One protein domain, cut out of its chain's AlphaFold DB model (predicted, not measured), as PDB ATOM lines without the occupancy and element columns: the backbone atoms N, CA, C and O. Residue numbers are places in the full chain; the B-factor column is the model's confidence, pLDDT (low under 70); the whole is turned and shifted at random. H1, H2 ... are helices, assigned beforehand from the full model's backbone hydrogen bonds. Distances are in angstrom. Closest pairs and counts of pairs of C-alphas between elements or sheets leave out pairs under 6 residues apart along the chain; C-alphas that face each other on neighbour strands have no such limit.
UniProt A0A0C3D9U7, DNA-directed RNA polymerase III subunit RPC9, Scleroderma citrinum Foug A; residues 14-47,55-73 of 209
ATOM      1  N   PHE A  14      47.608 -24.116   1.356       96.81
ATOM      2  CA  PHE A  14      46.563 -24.576   2.267       96.81
ATOM      3  C   PHE A  14      46.455 -23.706   3.526       96.81
ATOM      4  O   PHE A  14      45.355 -23.288   3.871       96.81
ATOM      5  N   GLU A  15      47.576 -23.387   4.185       96.06
ATOM      6  CA  GLU A  15      47.584 -22.519   5.376       96.06
ATOM      7  C   GLU A  15      47.078 -21.113   5.047       96.06
ATOM      8  O   GLU A  15      46.272 -20.553   5.788       96.06
ATOM      9  N   VAL A  16      47.510 -20.561   3.907       97.00
ATOM     10  CA  VAL A  16      47.038 -19.255   3.432       97.00
ATOM     11  C   VAL A  16      45.534 -19.296   3.170       97.00
ATOM     12  O   VAL A  16      44.814 -18.417   3.633       97.00
ATOM     13  N   LEU A  17      45.034 -20.325   2.481       96.81
ATOM     14  CA  LEU A  17      43.602 -20.468   2.217       96.81
ATOM     15  C   LEU A  17      42.784 -20.625   3.506       96.81
ATOM     16  O   LEU A  17      41.711 -20.036   3.619       96.81
ATOM     17  N   ALA A  18      43.268 -21.417   4.464       96.06
ATOM     18  CA  ALA A  18      42.606 -21.607   5.751       96.06
ATOM     19  C   ALA A  18      42.485 -20.279   6.510       96.06
ATOM     20  O   ALA A  18      41.390 -19.928   6.947       96.06
ATOM     21  N   LEU A  19      43.577 -19.510   6.570       95.88
ATOM     22  CA  LEU A  19      43.601 -18.195   7.207       95.88
ATOM     23  C   LEU A  19      42.667 -17.199   6.508       95.88
ATOM     24  O   LEU A  19      41.889 -16.518   7.165       95.88
ATOM     25  N   LEU A  20      42.708 -17.121   5.174       95.81
ATOM     26  CA  LEU A  20      41.849 -16.201   4.423       95.81
ATOM     27  C   LEU A  20      40.360 -16.517   4.616       95.81
ATOM     28  O   LEU A  20      39.546 -15.604   4.712       95.81
ATOM     29  N   ARG A  21      39.993 -17.801   4.713       95.12
ATOM     30  CA  ARG A  21      38.613 -18.210   5.010       95.12
ATOM     31  C   ARG A  21      38.184 -17.831   6.422       95.12
ATOM     32  O   ARG A  21      37.042 -17.424   6.603       95.12
ATOM     33  N   GLU A  22      39.069 -17.966   7.406       94.69
ATOM     34  CA  GLU A  22      38.808 -17.515   8.778       94.69
ATOM     35  C   GLU A  22      38.540 -16.002   8.813       94.69
ATOM     36  O   GLU A  22      37.520 -15.570   9.351       94.69
ATOM     37  N   LEU A  23      39.386 -15.215   8.141       92.31
ATOM     38  CA  LEU A  23      39.219 -13.764   8.035       92.31
ATOM     39  C   LEU A  23      37.922 -13.368   7.314       92.31
ATOM     40  O   LEU A  23      37.205 -12.491   7.793       92.31
ATOM     41  N   ASP A  24      37.568 -14.029   6.206       91.12
ATOM     42  CA  ASP A  24      36.324 -13.730   5.482       91.12
ATOM     43  C   ASP A  24      35.076 -14.060   6.324       91.12
ATOM     44  O   ASP A  24      34.122 -13.277   6.348       91.12
ATOM     45  N   VAL A  25      35.091 -15.154   7.097       92.38
ATOM     46  CA  VAL A  25      34.004 -15.484   8.041       92.38
ATOM     47  C   VAL A  25      33.850 -14.396   9.103       92.38
ATOM     48  O   VAL A  25      32.727 -13.939   9.353       92.38
ATOM     49  N   ASP A  26      34.956 -13.943   9.688       89.62
ATOM     50  CA  ASP A  26      34.964 -12.860  10.670       89.62
ATOM     51  C   ASP A  26      34.445 -11.547  10.070       89.62
ATOM     52  O   ASP A  26      33.610 -10.868  10.678       89.62
ATOM     53  N   HIS A  27      34.873 -11.202   8.853       85.81
ATOM     54  CA  HIS A  27      34.412 -10.014   8.132       85.81
ATOM     55  C   HIS A  27      32.906 -10.063   7.867       85.81
ATOM     56  O   HIS A  27      32.189  -9.096   8.138       85.81
ATOM     57  N   VAL A  28      32.394 -11.202   7.398       87.69
ATOM     58  CA  VAL A  28      30.959 -11.398   7.160       87.69
ATOM     59  C   VAL A  28      30.165 -11.312   8.467       87.69
ATOM     60  O   VAL A  28      29.090 -10.705   8.491       87.69
ATOM     61  N   ALA A  29      30.671 -11.875   9.566       88.88
ATOM     62  CA  ALA A  29      30.017 -11.806  10.872       88.88
ATOM     63  C   ALA A  29      29.948 -10.367  11.411       88.88
ATOM     64  O   ALA A  29      28.889  -9.925  11.876       88.88
ATOM     65  N   ARG A  30      31.048  -9.611  11.300       86.06
ATOM     66  CA  ARG A  30      31.106  -8.193  11.685       86.06
ATOM     67  C   ARG A  30      30.169  -7.341  10.830       86.06
ATOM     68  O   ARG A  30      29.369  -6.595  11.389       86.06
ATOM     69  N   ALA A  31      30.181  -7.518   9.508       85.19
ATOM     70  CA  ALA A  31      29.312  -6.782   8.589       85.19
ATOM     71  C   ALA A  31      27.820  -7.025   8.875       85.19
ATOM     72  O   ALA A  31      27.041  -6.077   8.971       85.19
ATOM     73  N   LYS A  32      27.420  -8.285   9.104       87.50
ATOM     74  CA  LYS A  32      26.038  -8.634   9.484       87.50
ATOM     75  C   LYS A  32      25.625  -7.999  10.812       87.50
ATOM     76  O   LYS A  32      24.477  -7.591  10.969       87.50
ATOM     77  N   THR A  33      26.544  -7.925  11.770       86.81
ATOM     78  CA  THR A  33      26.281  -7.328  13.087       86.81
ATOM     79  C   THR A  33      26.130  -5.811  12.974       86.81
ATOM     80  O   THR A  33      25.159  -5.266  13.493       86.81
ATOM     81  N   ALA A  34      27.006  -5.144  12.217       84.56
ATOM     82  CA  ALA A  34      26.917  -3.709  11.943       84.56
ATOM     83  C   ALA A  34      25.607  -3.338  11.226       84.56
ATOM     84  O   ALA A  34      24.934  -2.390  11.623       84.56
ATOM     85  N   GLN A  35      25.184  -4.129  10.234       84.19
ATOM     86  CA  GLN A  35      23.901  -3.926   9.550       84.19
ATOM     87  C   GLN A  35      22.697  -4.074  10.490       84.19
ATOM     88  O   GLN A  35      21.738  -3.311  10.384       84.19
ATOM     89  N   ARG A  36      22.731  -5.037  11.424       86.12
ATOM     90  CA  ARG A  36      21.661  -5.215  12.421       86.12
ATOM     91  C   ARG A  36      21.576  -4.033  13.380       86.12
ATOM     92  O   ARG A  36      20.473  -3.559  13.623       86.12
ATOM     93  N   ILE A  37      22.719  -3.558  13.875       84.19
ATOM     94  CA  ILE A  37      22.786  -2.402  14.779       84.19
ATOM     95  C   ILE A  37      22.270  -1.153  14.066       84.19
ATOM     96  O   ILE A  37      21.374  -0.499  14.584       84.19
ATOM     97  N   LYS A  38      22.738  -0.885  12.840       83.44
ATOM     98  CA  LYS A  38      22.271   0.256  12.044       83.44
ATOM     99  C   LYS A  38      20.751   0.227  11.843       83.44
ATOM    100  O   LYS A  38      20.083   1.222  12.080       83.44
ATOM    101  N   LYS A  39      20.188  -0.940  11.507       86.00
ATOM    102  CA  LYS A  39      18.734  -1.113  11.357       86.00
ATOM    103  C   LYS A  39      17.960  -0.858  12.660       86.00
ATOM    104  O   LYS A  39      16.849  -0.338  12.611       86.00
ATOM    105  N   GLU A  40      18.509  -1.245  13.811       84.69
ATOM    106  CA  GLU A  40      17.904  -0.991  15.125       84.69
ATOM    107  C   GLU A  40      17.993   0.491  15.523       84.69
ATOM    108  O   GLU A  40      17.018   1.050  16.025       84.69
ATOM    109  N   GLU A  41      19.125   1.145  15.259       82.56
ATOM    110  CA  GLU A  41      19.326   2.577  15.510       82.56
ATOM    111  C   GLU A  41      18.424   3.449  14.629       82.56
ATOM    112  O   GLU A  41      17.772   4.361  15.149       82.56
ATOM    113  N   ASP A  42      18.302   3.104  13.341       80.38
ATOM    114  CA  ASP A  42      17.388   3.741  12.387       80.38
ATOM    115  C   ASP A  42      15.925   3.597  12.852       80.38
ATOM    116  O   ASP A  42      15.156   4.560  12.825       80.38
ATOM    117  N   ALA A  43      15.540   2.420  13.364       82.38
ATOM    118  CA  ALA A  43      14.202   2.184  13.918       82.38
ATOM    119  C   ALA A  43      13.949   2.928  15.246       82.38
ATOM    120  O   ALA A  43      12.806   3.263  15.560       82.38
ATOM    121  N   ALA A  44      14.996   3.193  16.033       81.00
ATOM    122  CA  ALA A  44      14.918   3.894  17.314       81.00
ATOM    123  C   ALA A  44      15.024   5.428  17.194       81.00
ATOM    124  O   ALA A  44      14.903   6.122  18.210       81.00
ATOM    125  N   GLY A  45      15.261   5.967  15.989       72.31
ATOM    126  CA  GLY A  45      15.350   7.405  15.721       72.31
ATOM    127  C   GLY A  45      16.495   8.114  16.456       72.31
ATOM    128  O   GLY A  45      16.417   9.321  16.698       72.31
ATOM    129  N   ARG A  46      17.537   7.378  16.869       68.44
ATOM    130  CA  ARG A  46      18.725   7.961  17.512       68.44
ATOM    131  C   ARG A  46      19.713   8.406  16.428       68.44
ATOM    132  O   ARG A  46      19.923   7.654  15.484       68.44
ATOM    133  N   PRO A  47      20.323   9.603  16.535       59.59
ATOM    134  CA  PRO A  47      21.319  10.039  15.564       59.59
ATOM    135  C   PRO A  47      22.503   9.073  15.582       59.59
ATOM    136  O   PRO A  47      22.995   8.722  16.656       59.59
ATOM    137  N   GLU A  55      36.128  -0.227   9.020       68.00
ATOM    138  CA  GLU A  55      35.830  -0.413   7.615       68.00
ATOM    139  C   GLU A  55      36.960  -1.268   7.062       68.00
ATOM    140  O   GLU A  55      38.129  -0.872   7.046       68.00
ATOM    141  N   VAL A  56      36.620  -2.495   6.673       70.25
ATOM    142  CA  VAL A  56      37.559  -3.366   5.978       70.25
ATOM    143  C   VAL A  56      37.975  -2.631   4.710       70.25
ATOM    144  O   VAL A  56      37.130  -2.295   3.881       70.25
ATOM    145  N   TYR A  57      39.273  -2.367   4.571       84.94
ATOM    146  CA  TYR A  57      39.804  -1.672   3.406       84.94
ATOM    147  C   TYR A  57      39.392  -2.402   2.124       84.94
ATOM    148  O   TYR A  57      39.668  -3.591   1.971       84.94
ATOM    149  N   GLU A  58      38.786  -1.682   1.180       87.12
ATOM    150  CA  GLU A  58      38.294  -2.244  -0.086       87.12
ATOM    151  C   GLU A  58      39.383  -3.036  -0.827       87.12
ATOM    152  O   GLU A  58      39.175  -4.181  -1.220       87.12
ATOM    153  N   ASN A  59      40.593  -2.473  -0.911       92.69
ATOM    154  CA  ASN A  59      41.739  -3.133  -1.541       92.69
ATOM    155  C   ASN A  59      42.110  -4.460  -0.863       92.69
ATOM    156  O   ASN A  59      42.478  -5.414  -1.545       92.69
ATOM    157  N   LEU A  60      42.024  -4.527   0.471       90.75
ATOM    158  CA  LEU A  60      42.279  -5.765   1.206       90.75
ATOM    159  C   LEU A  60      41.205  -6.798   0.865       90.75
ATOM    160  O   LEU A  60      41.541  -7.939   0.562       90.75
ATOM    161  N   ARG A  61      39.934  -6.379   0.824       89.56
ATOM    162  CA  ARG A  61      38.826  -7.280   0.505       89.56
ATOM    163  C   ARG A  61      38.952  -7.883  -0.892       89.56
ATOM    164  O   ARG A  61      38.718  -9.077  -1.055       89.56
ATOM    165  N   THR A  62      39.341  -7.084  -1.882       93.50
ATOM    166  CA  THR A  62      39.567  -7.570  -3.250       93.50
ATOM    167  C   THR A  62      40.660  -8.635  -3.279       93.50
ATOM    168  O   THR A  62      40.439  -9.722  -3.808       93.50
ATOM    169  N   VAL A  63      41.804  -8.375  -2.633       95.31
ATOM    170  CA  VAL A  63      42.916  -9.339  -2.572       95.31
ATOM    171  C   VAL A  63      42.506 -10.627  -1.853       95.31
ATOM    172  O   VAL A  63      42.857 -11.712  -2.314       95.31
ATOM    173  N   GLU A  64      41.752 -10.534  -0.755       93.81
ATOM    174  CA  GLU A  64      41.242 -11.702  -0.026       93.81
ATOM    175  C   GLU A  64      40.336 -12.568  -0.907       93.81
ATOM    176  O   GLU A  64      40.560 -13.774  -1.025       93.81
ATOM    177  N   LEU A  65      39.341 -11.961  -1.563       94.56
ATOM    178  CA  LEU A  65      38.380 -12.682  -2.399       94.56
ATOM    179  C   LEU A  65      39.050 -13.326  -3.618       94.56
ATOM    180  O   LEU A  65      38.809 -14.504  -3.891       94.56
ATOM    181  N   GLU A  66      39.922 -12.598  -4.317       97.00
ATOM    182  CA  GLU A  66      40.659 -13.123  -5.471       97.00
ATOM    183  C   GLU A  66      41.610 -14.259  -5.069       97.00
ATOM    184  O   GLU A  66      41.679 -15.286  -5.749       97.00
ATOM    185  N   ALA A  67      42.308 -14.123  -3.937       97.00
ATOM    186  CA  ALA A  67      43.192 -15.167  -3.431       97.00
ATOM    187  C   ALA A  67      42.410 -16.425  -3.023       97.00
ATOM    188  O   ALA A  67      42.815 -17.533  -3.380       97.00
ATOM    189  N   ILE A  68      41.271 -16.280  -2.333       96.56
ATOM    190  CA  ILE A  68      40.388 -17.409  -2.000       96.56
ATOM    191  C   ILE A  68      39.873 -18.075  -3.276       96.56
ATOM    192  O   ILE A  68      39.878 -19.308  -3.353       96.56
ATOM    193  N   GLN A  69      39.450 -17.291  -4.271       96.94
ATOM    194  CA  GLN A  69      38.953 -17.798  -5.549       96.94
ATOM    195  C   GLN A  69      40.033 -18.594  -6.286       96.94
ATOM    196  O   GLN A  69      39.776 -19.720  -6.709       96.94
ATOM    197  N   TYR A  70      41.245 -18.045  -6.396       97.25
ATOM    198  CA  TYR A  70      42.378 -18.720  -7.021       97.25
ATOM    199  C   TYR A  70      42.732 -20.013  -6.285       97.25
ATOM    200  O   TYR A  70      42.775 -21.076  -6.899       97.25
ATOM    201  N   LEU A  71      42.930 -19.946  -4.965       96.69
ATOM    202  CA  LEU A  71      43.342 -21.084  -4.142       96.69
ATOM    203  C   LEU A  71      42.238 -22.131  -3.958       96.69
ATOM    204  O   LEU A  71      42.543 -23.250  -3.563       96.69
ATOM    205  N   SER A  72      40.971 -21.808  -4.223       95.56
ATOM    206  CA  SER A  72      39.851 -22.763  -4.177       95.56
ATOM    207  C   SER A  72      39.442 -23.285  -5.558       95.56
ATOM    208  O   SER A  72      38.488 -24.065  -5.647       95.56
ATOM    209  N   ALA A  73      40.119 -22.856  -6.627       95.94
ATOM    210  CA  ALA A  73      39.789 -23.251  -7.987       95.94
ATOM    211  C   ALA A  73      39.932 -24.768  -8.196       95.94
ATOM    212  O   ALA A  73      40.744 -25.434  -7.556       95.94
TER     213      ALA A  73
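This is residues 14 to 47 and 55 to 73 of the 209 residues of the protein "DNA-directed RNA polymerase III subunit RPC9" of Scleroderma citrinum Foug A (UniProt A0A0C3D9U7). A long helix, H1, and a shorter one, H2, make a lopsided narrow V, meeting where H1 begins and H2 ends, while residues 32 to 47 stick out as a free arm. H1 makes the long axis, and H2 folds back on its first part alone. The printed part has 53 residues with two named helices, H1 then H2, and no named strand; its class is all helix. It is only just loose, close to extended, with a radius of gyration of the C-alphas of 14.9 A, and its C-alphas span 46 by 18 by 15 A.

H1, residues 14 to 44, begins at C-alpha 14 at (46.563, -24.576, 2.267) and reaches C-alpha 44 at (14.918, 3.894, 17.314), 45.1 A from first to last C-alpha. H2, residues 58 to 71, is 19.9 A long from first to last C-alpha and ends at C-alpha 71 at (43.342, -21.084, -4.142).

H1 touches H2 with residues 14 to 24 alone. The closest C-alphas of the two helices are those of Leu 17 and Ile 68, 6.1 A apart. Their lines stand at a steep tilt of 43 degrees, and they run opposite ways. Residues 32 to 47, of which 32 to 44 belong to H1, stand free. In H1 and H2 every O i to N i+4 pair is within hydrogen-bond range.

The two C-alphas farthest apart are those of Phe 14 and Gly 45, at 46.7 A. The link from H1 to H2 runs across the cut: residues 48 to 54 are not printed, and C-alphas 47 and 55 are 19.6 A apart. The mean pLDDT of the printed part is 88.5; residues 46, 47 and 55 are under 70.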